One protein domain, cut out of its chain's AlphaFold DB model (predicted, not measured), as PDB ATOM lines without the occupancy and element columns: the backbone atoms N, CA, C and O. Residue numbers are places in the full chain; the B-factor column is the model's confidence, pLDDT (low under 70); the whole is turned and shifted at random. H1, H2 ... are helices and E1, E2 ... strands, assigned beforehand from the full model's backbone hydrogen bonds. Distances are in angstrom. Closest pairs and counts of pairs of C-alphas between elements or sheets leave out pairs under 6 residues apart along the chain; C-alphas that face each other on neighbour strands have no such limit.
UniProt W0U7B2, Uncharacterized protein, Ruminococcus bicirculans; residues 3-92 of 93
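What this domain is: This is residues 3 to 92 of the 93 residues of an uncharacterized protein of Ruminococcus bicirculans (UniProt W0U7B2). A strongly twisted, antiparallel five-stranded sheet has two helices packed on it in a second layer: H2 along edge strand E1, and H1 nearly crosswise to H2. The 90 printed residues hold E1, H1, E2, E3, E4, E5 and H2 in that order; the sheet's order is E1, E5, E4, E3, E2, and the class is mixed. The whole is compact and rounded, with a radius of gyration of the C-alphas of 12.0 A and spans of 32 by 28 by 25 A.

How they stand to each other: Residues 3 to 4 pair antiparallel with residues 15 to 16 of E1, residues 12 to 17. H1, residues 23 to 36, is on the sheet at a height of 4.7 A, only just over none of the strands, with 2 of its C-alphas falling on E5, residues 68 to 72. E2, residues 41 to 44, E3, residues 49 to 52, E4, residues 60 to 64, and E5 form a meander, each strand the antiparallel neighbour of the one before and each successive pair a hairpin. N 42 and O 51 of E2 and E3 are 2.8 A apart, N 50 and O 61 of E3 and E4 2.8 A, N 62 and O 70 of E4 and E5 2.9 A, and N 13 and O 71 of E1 and E5 2.8 A, within hydrogen-bond range. H2, residues 79 to 91, is on the sheet at a height of 10.3 A and over E1, along it at 10 degrees on the local plane. H1 with residues 29 to 33 and H2 with residues 89 to 90 only just touch, with 3 pairs of C-alphas within 8 A; the closest C-alphas, of Tyr 33 and Leu 89, are 7.3 A apart, and the lines are only just about perpendicular at 71 degrees. Every O i to N i+4 pair is within hydrogen-bond range in H1 and H2.

Where its parts are: E1 begins at C-alpha 12 (148.081, 158.083, 145.104) and is 16.4 A long from first to last C-alpha; H1 is 20.1 A. H2, 18.3 A, ends at C-alpha 91 (142.455, 151.348, 128.373).

The domain as a whole: The farthest C-alphas, of Pro 20 and Ser 76, are 33.7 A apart. The printed part has no cut and no long link. Residues 18 to 23 have pLDDT under 70.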
ATOM      1  N   GLU A   3     143.069 158.746 131.438       87.50
ATOM      2  CA  GLU A   3     144.518 158.915 131.596       87.50
ATOM      3  C   GLU A   3     144.920 158.554 133.031       87.50
ATOM      4  O   GLU A   3     144.477 159.191 133.989       87.50
ATOM      5  N   VAL A   4     145.799 157.561 133.186       90.19
ATOM      6  CA  VAL A   4     146.340 157.154 134.493       90.19
ATOM      7  C   VAL A   4     147.718 157.768 134.700       90.19
ATOM      8  O   VAL A   4     148.678 157.439 133.994       90.19
ATOM      9  N   ARG A   5     147.848 158.634 135.708       89.12
ATOM     10  CA  ARG A   5     149.133 159.245 136.064       89.12
ATOM     11  C   ARG A   5     149.909 158.403 137.056       89.12
ATOM     12  O   ARG A   5     149.342 157.770 137.944       89.12
ATOM     13  N   TRP A   6     151.231 158.415 136.887       84.00
ATOM     14  CA  TRP A   6     152.128 157.712 137.794       84.00
ATOM     15  C   TRP A   6     151.943 158.224 139.231       84.00
ATOM     16  O   TRP A   6     151.798 159.437 139.417       84.00
ATOM     17  N   PRO A   7     151.946 157.328 140.230       81.94
ATOM     18  CA  PRO A   7     151.675 157.695 141.603       81.94
ATOM     19  C   PRO A   7     152.637 158.733 142.178       81.94
ATOM     20  O   PRO A   7     153.833 158.754 141.867       81.94
ATOM     21  N   ASP A   8     152.109 159.574 143.062       78.38
ATOM     22  CA  ASP A   8     152.896 160.557 143.798       78.38
ATOM     23  C   ASP A   8     153.650 159.943 144.998       78.38
ATOM     24  O   ASP A   8     153.666 158.728 145.227       78.38
ATOM     25  N   LYS A   9     154.304 160.796 145.799       80.94
ATOM     26  CA  LYS A   9     155.035 160.367 147.007       80.94
ATOM     27  C   LYS A   9     154.120 159.766 148.079       80.94
ATOM     28  O   LYS A   9     154.616 159.044 148.945       80.94
ATOM     29  N   GLU A  10     152.824 160.054 148.026       87.25
ATOM     30  CA  GLU A  10     151.808 159.537 148.943       87.25
ATOM     31  C   GLU A  10     151.205 158.212 148.456       87.25
ATOM     32  O   GLU A  10     150.433 157.583 149.180       87.25
ATOM     33  N   ARG A  11     151.662 157.721 147.291       92.88
ATOM     34  CA  ARG A  11     151.198 156.494 146.629       92.88
ATOM     35  C   ARG A  11     149.751 156.619 146.157       92.88
ATOM     36  O   ARG A  11     148.994 155.647 146.202       92.88
ATOM     37  N   TRP A  12     149.373 157.816 145.722       93.88
ATOM     38  CA  TRP A  12     148.081 158.083 145.104       93.88
ATOM     39  C   TRP A  12     148.214 158.030 143.594       93.88
ATOM     40  O   TRP A  12     149.068 158.701 143.021       93.88
ATOM     41  N   ILE A  13     147.374 157.224 142.957       94.06
ATOM     42  CA  ILE A  13     147.249 157.137 141.507       94.06
ATOM     43  C   ILE A  13     146.073 158.022 141.101       94.06
ATOM     44  O   ILE A  13     144.945 157.801 141.540       94.06
ATOM     45  N   PHE A  14     146.343 159.017 140.261       92.25
ATOM     46  CA  PHE A  14     145.323 159.927 139.747       92.25
ATOM     47  C   PHE A  14     144.835 159.450 138.386       92.25
ATOM     48  O   PHE A  14     145.648 159.134 137.511       92.25
ATOM     49  N   ILE A  15     143.517 159.414 138.214       91.06
ATOM     50  CA  ILE A  15     142.869 158.999 136.974       91.06
ATOM     51  C   ILE A  15     142.022 160.165 136.465       91.06
ATOM     52  O   ILE A  15     141.102 160.631 137.134       91.06
ATOM     53  N   PHE A  16     142.342 160.639 135.265       85.56
ATOM     54  CA  PHE A  16     141.635 161.730 134.603       85.56
ATOM     55  C   PHE A  16     140.773 161.169 133.481       85.56
ATOM     56  O   PHE A  16     141.182 160.228 132.812       85.56
ATOM     57  N   CYS A  17     139.601 161.749 133.250       80.62
ATOM     58  CA  CYS A  17     138.817 161.481 132.051       80.62
ATOM     59  C   CYS A  17     138.681 162.789 131.268       80.62
ATOM     60  O   CYS A  17     138.299 163.810 131.837       80.62
ATOM     61  N   ASP A  18     138.983 162.757 129.968       69.25
ATOM     62  CA  ASP A  18     138.870 163.924 129.073       69.25
ATOM     63  C   ASP A  18     137.422 164.423 128.880       69.25
ATOM     64  O   ASP A  18     137.192 165.443 128.224       69.25
ATOM     65  N   TYR A  19     136.432 163.708 129.422       61.56
ATOM     66  CA  TYR A  19     135.040 164.138 129.415       61.56
ATOM     67  C   TYR A  19     134.752 165.017 130.639       61.56
ATOM     68  O   TYR A  19     135.024 164.618 131.772       61.56
ATOM     69  N   PRO A  20     134.221 166.234 130.439       53.00
ATOM     70  CA  PRO A  20     134.089 167.201 131.513       53.00
ATOM     71  C   PRO A  20     133.021 166.769 132.527       53.00
ATOM     72  O   PRO A  20     131.830 166.917 132.278       53.00
ATOM     73  N   GLY A  21     133.479 166.348 133.707       54.81
ATOM     74  CA  GLY A  21     132.922 166.842 134.966       54.81
ATOM     75  C   GLY A  21     131.740 166.111 135.598       54.81
ATOM     76  O   GLY A  21     130.992 166.782 136.305       54.81
ATOM     77  N   GLU A  22     131.575 164.793 135.439       55.97
ATOM     78  CA  GLU A  22     130.552 164.069 136.210       55.97
ATOM     79  C   GLU A  22     131.116 162.960 137.125       55.97
ATOM     80  O   GLU A  22     131.985 162.190 136.703       55.97
ATOM     81  N   PRO A  23     130.582 162.820 138.362       63.06
ATOM     82  CA  PRO A  23     130.787 161.655 139.236       63.06
ATOM     83  C   PRO A  23     130.510 160.312 138.547       63.06
ATOM     84  O   PRO A  23     130.943 159.261 139.021       63.06
ATOM     85  N   ASP A  24     129.794 160.334 137.428       79.31
ATOM     86  CA  ASP A  24     129.477 159.173 136.613       79.31
ATOM     87  C   ASP A  24     130.737 158.449 136.121       79.31
ATOM     88  O   ASP A  24     130.779 157.222 136.179       79.31
ATOM     89  N   GLU A  25     131.806 159.165 135.766       85.62
ATOM     90  CA  GLU A  25     133.064 158.547 135.316       85.62
ATOM     91  C   GLU A  25     133.782 157.806 136.453       85.62
ATOM     92  O   GLU A  25     134.361 156.735 136.245       85.62
ATOM     93  N   PHE A  26     133.703 158.340 137.676       90.75
ATOM     94  CA  PHE A  26     134.165 157.643 138.876       90.75
ATOM     95  C   PHE A  26     133.355 156.368 139.111       90.75
ATOM     96  O   PHE A  26     133.915 155.303 139.375       90.75
ATOM     97  N   VAL A  27     132.030 156.458 138.981       91.12
ATOM     98  CA  VAL A  27     131.126 155.318 139.152       91.12
ATOM     99  C   VAL A  27     131.361 154.252 138.075       91.12
ATOM    100  O   VAL A  27     131.306 153.061 138.393       91.12
ATOM    101  N   VAL A  28     131.630 154.643 136.826       92.19
ATOM    102  CA  VAL A  28     131.978 153.737 135.720       92.19
ATOM    103  C   VAL A  28     133.267 152.990 136.039       92.19
ATOM    104  O   VAL A  28     133.252 151.758 136.055       92.19
ATOM    105  N   LEU A  29     134.338 153.704 136.399       93.94
ATOM    106  CA  LEU A  29     135.612 153.088 136.770       93.94
ATOM    107  C   LEU A  29     135.448 152.128 137.957       93.94
ATOM    108  O   LEU A  29     135.922 150.993 137.915       93.94
ATOM    109  N   LEU A  30     134.747 152.551 139.012       95.00
ATOM    110  CA  LEU A  30     134.555 151.740 140.213       95.00
ATOM    111  C   LEU A  30     133.748 150.463 139.924       95.00
ATOM    112  O   LEU A  30     134.046 149.399 140.471       95.00
ATOM    113  N   LYS A  31     132.741 150.539 139.043       95.38
ATOM    114  CA  LYS A  31     131.991 149.363 138.570       95.38
ATOM    115  C   LYS A  31     132.853 148.455 137.696       95.38
ATOM    116  O   LYS A  31     132.786 147.242 137.875       95.38
ATOM    117  N   ALA A  32     133.675 149.016 136.815       95.94
ATOM    118  CA  ALA A  32     134.581 148.241 135.979       95.94
ATOM    119  C   ALA A  32     135.620 147.491 136.825       95.94
ATOM    120  O   ALA A  32     135.812 146.290 136.649       95.94
ATOM    121  N   TYR A  33     136.210 148.159 137.824       97.38
ATOM    122  CA  TYR A  33     137.128 147.524 138.769       97.38
ATOM    123  C   TYR A  33     136.433 146.420 139.571       97.38
ATOM    124  O   TYR A  33     136.965 145.320 139.712       97.38
ATOM    125  N   ARG A  34     135.205 146.678 140.048       97.38
ATOM    126  CA  ARG A  34     134.366 145.665 140.704       97.38
ATOM    127  C   ARG A  34     134.187 144.424 139.841       97.38
ATOM    128  O   ARG A  34     134.304 143.315 140.359       97.38
ATOM    129  N   ASP A  35     133.877 144.610 138.566       97.06
ATOM    130  CA  ASP A  35     133.621 143.506 137.647       97.06
ATOM    131  C   ASP A  35     134.902 142.722 137.347       97.06
ATOM    132  O   ASP A  35     134.867 141.490 137.363       97.06
ATOM    133  N   MET A  36     136.031 143.422 137.193       96.69
ATOM    134  CA  MET A  36     137.361 142.835 137.003       96.69
ATOM    135  C   MET A  36     137.774 141.919 138.161       96.69
ATOM    136  O   MET A  36     138.290 140.831 137.922       96.69
ATOM    137  N   VAL A  37     137.536 142.326 139.413       96.25
ATOM    138  CA  VAL A  37     137.907 141.523 140.599       96.25
ATOM    139  C   VAL A  37     136.781 140.602 141.088       96.25
ATOM    140  O   VAL A  37     136.901 139.975 142.139       96.25
ATOM    141  N   HIS A  38     135.664 140.525 140.352       96.50
ATOM    142  CA  HIS A  38     134.460 139.776 140.737       96.50
ATOM    143  C   HIS A  38     134.004 140.074 142.177       96.50
ATOM    144  O   HIS A  38     133.659 139.186 142.967       96.50
ATOM    145  N   GLY A  39     134.052 141.357 142.527       95.62
ATOM    146  CA  GLY A  39     133.880 141.846 143.883       95.62
ATOM    147  C   GLY A  39     132.537 142.511 144.153       95.62
ATOM    148  O   GLY A  39     131.616 142.531 143.334       95.62
ATOM    149  N   LYS A  40     132.432 143.109 145.340       96.81
ATOM    150  CA  LYS A  40     131.328 144.003 145.716       96.81
ATOM    151  C   LYS A  40     131.894 145.324 146.202       96.81
ATOM    152  O   LYS A  40     132.801 145.332 147.026       96.81
ATOM    153  N   ILE A  41     131.329 146.424 145.718       97.06
ATOM    154  CA  ILE A  41     131.692 147.765 146.178       97.06
ATOM    155  C   ILE A  41     131.216 147.925 147.624       97.06
ATOM    156  O   ILE A  41     130.064 147.617 147.947       97.06
ATOM    157  N   ARG A  42     132.104 148.409 148.488       96.12
ATOM    158  CA  ARG A  42     131.844 148.752 149.882       96.12
ATOM    159  C   ARG A  42     132.274 150.181 150.127       96.12
ATOM    160  O   ARG A  42     133.430 150.523 149.905       96.12
ATOM    161  N   GLU A  43     131.354 150.979 150.636       95.00
ATOM    162  CA  GLU A  43     131.688 152.278 151.196       95.00
ATOM    163  C   GLU A  43     132.478 152.092 152.499       95.00
ATOM    164  O   GLU A  43     132.188 151.198 153.304       95.00
ATOM    165  N   ILE A  44     133.500 152.920 152.685       92.12
ATOM    166  CA  ILE A  44     134.214 153.077 153.944       92.12
ATOM    167  C   ILE A  44     133.477 154.170 154.724       92.12
ATOM    168  O   ILE A  44     133.446 155.313 154.256       92.12
ATOM    169  N   PRO A  45     132.877 153.841 155.885       85.25
ATOM    170  CA  PRO A  45     132.122 154.808 156.670       85.25
ATOM    171  C   PRO A  45     132.944 156.063 156.964       85.25
ATOM    172  O   PRO A  45     134.145 155.974 157.218       85.25
ATOM    173  N   ASP A  46     132.277 157.214 156.927       82.94
ATOM    174  CA  ASP A  46     132.807 158.529 157.314       82.94
ATOM    175  C   ASP A  46     133.927 159.114 156.426       82.94
ATOM    176  O   ASP A  46     134.392 160.217 156.704       82.94
ATOM    177  N   LEU A  47     134.353 158.427 155.355       77.44
ATOM    178  CA  LEU A  47     135.525 158.830 154.557       77.44
ATOM    179  C   LEU A  47     135.244 159.128 153.077       77.44
ATOM    180  O   LEU A  47     136.184 159.425 152.346       77.44
ATOM    181  N   THR A  48     133.989 159.063 152.604       86.38
ATOM    182  CA  THR A  48     133.639 159.212 151.165       86.38
ATOM    183  C   THR A  48     134.548 158.377 150.244       86.38
ATOM    184  O   THR A  48     134.914 158.781 149.143       86.38
ATOM    185  N   GLN A  49     134.945 157.203 150.733       94.81
ATOM    186  CA  GLN A  49     135.899 156.297 150.106       94.81
ATOM    187  C   GLN A  49     135.241 154.948 149.867       94.81
ATOM    188  O   GLN A  49     134.343 154.532 150.598       94.81
ATOM    189  N   TYR A  50     135.726 154.235 148.863       96.38
ATOM    190  CA  TYR A  50     135.177 152.958 148.446       96.38
ATOM    191  C   TYR A  50     136.290 151.932 148.308       96.38
ATOM    192  O   TYR A  50     137.383 152.227 147.838       96.38
ATOM    193  N   LYS A  51     135.994 150.698 148.689       96.75
ATOM    194  CA  LYS A  51     136.829 149.527 148.423       96.75
ATOM    195  C   LYS A  51     136.004 148.482 147.694       96.75
ATOM    196  O   LYS A  51     134.772 148.534 147.699       96.75
ATOM    197  N   VAL A  52     136.673 147.501 147.116       97.38
ATOM    198  CA  VAL A  52     136.006 146.364 146.491       97.38
ATOM    199  C   VAL A  52     136.401 145.089 147.230       97.38
ATOM    200  O   VAL A  52     137.578 144.809 147.422       97.38
ATOM    201  N   ASP A  53     135.415 144.325 147.700       94.94
ATOM    202  CA  ASP A  53     135.665 143.003 148.288       94.94
ATOM    203  C   ASP A  53     136.325 142.083 147.239       94.94
ATOM    204  O   ASP A  53     136.020 142.201 146.056       94.94
ATOM    205  N   ASN A  54     137.171 141.137 147.664       93.56
ATOM    206  CA  ASN A  54     138.005 140.278 146.796       93.56
ATOM    207  C   ASN A  54     139.126 141.002 146.028       93.56
ATOM    208  O   ASN A  54     139.816 140.374 145.229       93.56
ATOM    209  N   ASP A  55     139.351 142.288 146.287       95.12
ATOM    210  CA  ASP A  55     140.499 143.002 145.742       95.12
ATOM    211  C   ASP A  55     141.807 142.604 146.450       95.12
ATOM    212  O   ASP A  55     142.052 142.981 147.598       95.12
ATOM    213  N   GLU A  56     142.674 141.869 145.751       94.12
ATOM    214  CA  GLU A  56     144.006 141.492 146.247       94.12
ATOM    215  C   GLU A  56     144.956 142.689 146.402       94.12
ATOM    216  O   GLU A  56     145.918 142.619 147.170       94.12
ATOM    217  N   LEU A  57     144.718 143.778 145.665       96.00
ATOM    218  CA  LEU A  57     145.535 144.989 145.727       96.00
ATOM    219  C   LEU A  57     145.114 145.907 146.883       96.00
ATOM    220  O   LEU A  57     145.897 146.770 147.291       96.00
ATOM    221  N   GLY A  58     143.912 145.705 147.431       95.75
ATOM    222  CA  GLY A  58     143.357 146.478 148.540       95.75
ATOM    223  C   GLY A  58     143.233 147.973 148.246       95.75
ATOM    224  O   GLY A  58     143.409 148.784 149.155       95.75
ATOM    225  N   LEU A  59     142.991 148.341 146.989       97.06
ATOM    226  CA  LEU A  59     142.897 149.723 146.542       97.06
ATOM    227  C   LEU A  59     141.699 150.425 147.187       97.06
ATOM    228  O   LEU A  59     140.631 149.841 147.396       97.06
ATOM    229  N   ILE A  60     141.888 151.709 147.481       96.81
ATOM    230  CA  ILE A  60     140.834 152.577 148.002       96.81
ATOM    231  C   ILE A  60     140.561 153.658 146.965       96.81
ATOM    232  O   ILE A  60     141.465 154.384 146.560       96.81
ATOM    233  N   PHE A  61     139.310 153.757 146.544       95.81
ATOM    234  CA  PHE A  61     138.831 154.660 145.510       95.81
ATOM    235  C   PHE A  61     138.124 155.852 146.147       95.81
ATOM    236  O   PHE A  61     137.279 155.681 147.026       95.81
ATOM    237  N   GLN A  62     138.437 157.051 145.675       93.00
ATOM    238  CA  GLN A  62     137.842 158.298 146.134       93.00
ATOM    239  C   GLN A  62     137.574 159.216 144.939       93.00
ATOM    240  O   GLN A  62     138.373 159.281 144.004       93.00
ATOM    241  N   TRP A  63     136.460 159.944 144.997       90.06
ATOM    242  CA  TRP A  63     136.252 161.133 144.177       90.06
ATOM    243  C   TRP A  63     136.656 162.373 144.975       90.06
ATOM    244  O   TRP A  63     136.231 162.530 146.120       90.06
ATOM    245  N   ASP A  64     137.475 163.233 144.379       85.06
ATOM    246  CA  ASP A  64     137.911 164.500 144.950       85.06
ATOM    247  C   ASP A  64     137.595 165.651 143.986       85.06
ATOM    248  O   ASP A  64     137.887 165.571 142.795       85.06
ATOM    249  N   ASP A  65     137.020 166.738 144.496       80.75
ATOM    250  CA  ASP A  65     136.602 167.864 143.653       80.75
ATOM    251  C   ASP A  65     137.786 168.668 143.078       80.75
ATOM    252  O   ASP A  65     137.620 169.375 142.082       80.75
ATOM    253  N   CYS A  66     138.982 168.577 143.674       81.50
ATOM    254  CA  CYS A  66     140.198 169.216 143.162       81.50
ATOM    255  C   CYS A  66     140.963 168.314 142.187       81.50
ATOM    256  O   CYS A  66     141.508 168.804 141.196       81.50
ATOM    257  N   PHE A  67     141.056 167.016 142.490       79.25
ATOM    258  CA  PHE A  67     141.941 166.082 141.782       79.25
ATOM    259  C   PHE A  67     141.214 165.084 140.872       79.25
ATOM    260  O   PHE A  67     141.866 164.413 140.072       79.25
ATOM    261  N   GLY A  68     139.887 164.992 140.956       86.56
ATOM    262  CA  GLY A  68     139.086 163.995 140.252       86.56
ATOM    263  C   GLY A  68     139.184 162.619 140.910       86.56
ATOM    264  O   GLY A  68     139.099 162.480 142.132       86.56
ATOM    265  N   ILE A  69     139.352 161.571 140.102       91.50
ATOM    266  CA  ILE A  69     139.429 160.199 140.608       91.50
ATOM    267  C   ILE A  69     140.808 159.961 141.229       91.50
ATOM    268  O   ILE A  69     141.832 159.999 140.545       91.50
ATOM    269  N   THR A  70     140.816 159.647 142.521       92.94
ATOM    270  CA  THR A  70     142.025 159.320 143.281       92.94
ATOM    271  C   THR A  70     141.958 157.879 143.771       92.94
ATOM    272  O   THR A  70     140.979 157.467 144.397       92.94
ATOM    273  N   VAL A  71     143.010 157.104 143.504       95.50
ATOM    274  CA  VAL A  71     143.150 155.725 143.978       95.50
ATOM    275  C   VAL A  71     144.348 155.621 144.910       95.50
ATOM    276  O   VAL A  71     145.494 155.817 144.511       95.50
ATOM    277  N   ILE A  72     144.087 155.302 146.171       95.38
ATOM    278  CA  ILE A  72     145.103 155.185 147.215       95.38
ATOM    279  C   ILE A  72     145.633 153.751 147.215       95.38
ATOM    280  O   ILE A  72     144.868 152.793 147.367       95.38
ATOM    281  N   VAL A  73     146.953 153.603 147.084       96.81
ATOM    282  CA  VAL A  73     147.622 152.298 147.074       96.81
ATOM    283  C   VAL A  73     148.179 151.975 148.467       96.81
ATOM    284  O   VAL A  73     149.096 152.665 148.937       96.81
ATOM    285  N   PRO A  74     147.710 150.901 149.137       94.88
ATOM    286  CA  PRO A  74     148.230 150.504 150.440       94.88
ATOM    287  C   PRO A  74     149.748 150.306 150.439       94.88
ATOM    288  O   PRO A  74     150.360 149.927 149.436       94.88
ATOM    289  N   LYS A  75     150.380 150.510 151.600       93.44
ATOM    290  CA  LYS A  75     151.834 150.309 151.763       93.44
ATOM    291  C   LYS A  75     152.277 148.864 151.519       93.44
ATOM    292  O   LYS A  75     153.427 148.644 151.165       93.44
ATOM    293  N   SER A  76     151.381 147.902 151.732       93.25
ATOM    294  CA  SER A  76     151.614 146.474 151.500       93.25
ATOM    295  C   SER A  76     151.534 146.068 150.028       93.25
ATOM    296  O   SER A  76     151.916 144.951 149.695       93.25
ATOM    297  N   THR A  77     151.014 146.939 149.165       95.62
ATOM    298  CA  THR A  77     150.735 146.630 147.763       95.62
ATOM    299  C   THR A  77     151.894 147.086 146.886       95.62
ATOM    300  O   THR A  77     152.472 148.150 147.099       95.62
ATOM    301  N   ASP A  78     152.252 146.289 145.887       95.06
ATOM    302  CA  ASP A  78     153.244 146.692 144.895       95.06
ATOM    303  C   ASP A  78     152.691 147.841 144.029       95.06
ATOM    304  O   ASP A  78     151.573 147.763 143.512       95.06
ATOM    305  N   LEU A  79     153.448 148.938 143.939       94.81
ATOM    306  CA  LEU A  79     152.982 150.177 143.314       94.81
ATOM    307  C   LEU A  79     152.920 150.049 141.789       94.81
ATOM    308  O   LEU A  79     151.953 150.504 141.182       94.81
ATOM    309  N   ASP A  80     153.912 149.387 141.192       94.81
ATOM    310  CA  ASP A  80     153.955 149.091 139.764       94.81
ATOM    311  C   ASP A  80     152.800 148.168 139.370       94.81
ATOM    312  O   ASP A  80     152.126 148.407 138.368       94.81
ATOM    313  N   LYS A  81     152.514 147.137 140.174       95.88
ATOM    314  CA  LYS A  81     151.373 146.240 139.952       95.88
ATOM    315  C   LYS A  81     150.058 147.019 139.985       95.88
ATOM    316  O   LYS A  81     149.268 146.889 139.057       95.88
ATOM    317  N   ALA A  82     149.846 147.852 141.007       96.50
ATOM    318  CA  ALA A  82     148.637 148.666 141.123       96.50
ATOM    319  C   ALA A  82     148.470 149.632 139.942       96.50
ATOM    320  O   ALA A  82     147.389 149.711 139.358       96.50
ATOM    321  N   TYR A  83     149.546 150.322 139.557       96.06
ATOM    322  CA  TYR A  83     149.537 151.231 138.416       96.06
ATOM    323  C   TYR A  83     149.193 150.516 137.111       96.06
ATOM    324  O   TYR A  83     148.283 150.949 136.407       96.06
ATOM    325  N   ASN A  84     149.880 149.415 136.799       96.06
ATOM    326  CA  ASN A  84     149.650 148.692 135.550       96.06
ATOM    327  C   ASN A  84     148.238 148.097 135.502       96.06
ATOM    328  O   ASN A  84     147.575 148.219 134.482       96.06
ATOM    329  N   THR A  85     147.721 147.562 136.615       96.44
ATOM    330  CA  THR A  85     146.331 147.084 136.684       96.44
ATOM    331  C   THR A  85     145.317 148.196 136.395       96.44
ATOM    332  O   THR A  85     144.385 147.980 135.623       96.44
ATOM    333  N   LEU A  86     145.482 149.385 136.983       96.06
ATOM    334  CA  LEU A  86     144.568 150.505 136.735       96.06
ATOM    335  C   LEU A  86     144.701 151.054 135.314       96.06
ATOM    336  O   LEU A  86     143.693 151.419 134.714       96.06
ATOM    337  N   LYS A  87     145.921 151.093 134.773       95.12
ATOM    338  CA  LYS A  87     146.183 151.502 133.394       95.12
ATOM    339  C   LYS A  87     145.505 150.561 132.402       95.12
ATOM    340  O   LYS A  87     144.732 151.034 131.576       95.12
ATOM    341  N   ASP A  88     145.725 149.255 132.542       95.25
ATOM    342  CA  ASP A  88     145.105 148.239 131.692       95.25
ATOM    343  C   ASP A  88     143.575 148.325 131.778       95.25
ATOM    344  O   ASP A  88     142.894 148.280 130.758       95.25
ATOM    345  N   LEU A  89     143.011 148.509 132.979       94.88
ATOM    346  CA  LEU A  89     141.567 148.696 133.141       94.88
ATOM    347  C   LEU A  89     141.063 149.936 132.388       94.88
ATOM    348  O   LEU A  89     140.089 149.838 131.649       94.88
ATOM    349  N   CYS A  90     141.730 151.080 132.559       92.75
ATOM    350  CA  CYS A  90     141.358 152.354 131.938       92.75
ATOM    351  C   CYS A  90     141.442 152.335 130.404       92.75
ATOM    352  O   CYS A  90     140.693 153.048 129.746       92.75
ATOM    353  N   GLU A  91     142.337 151.529 129.828       91.56
ATOM    354  CA  GLU A  91     142.455 151.348 128.373       91.56
ATOM    355  C   GLU A  91     141.324 150.485 127.780       91.56
ATOM    356  O   GLU A  91     141.104 150.512 126.568       91.56
ATOM    357  N   ASN A  92     140.608 149.725 128.616       87.88
ATOM    358  CA  ASN A  92     139.572 148.773 128.202       87.88
ATOM    359  C   ASN A  92     138.135 149.231 128.513       87.88
ATOM    360  O   ASN A  92     137.198 148.457 128.286       87.88
TER     361      ASN A  92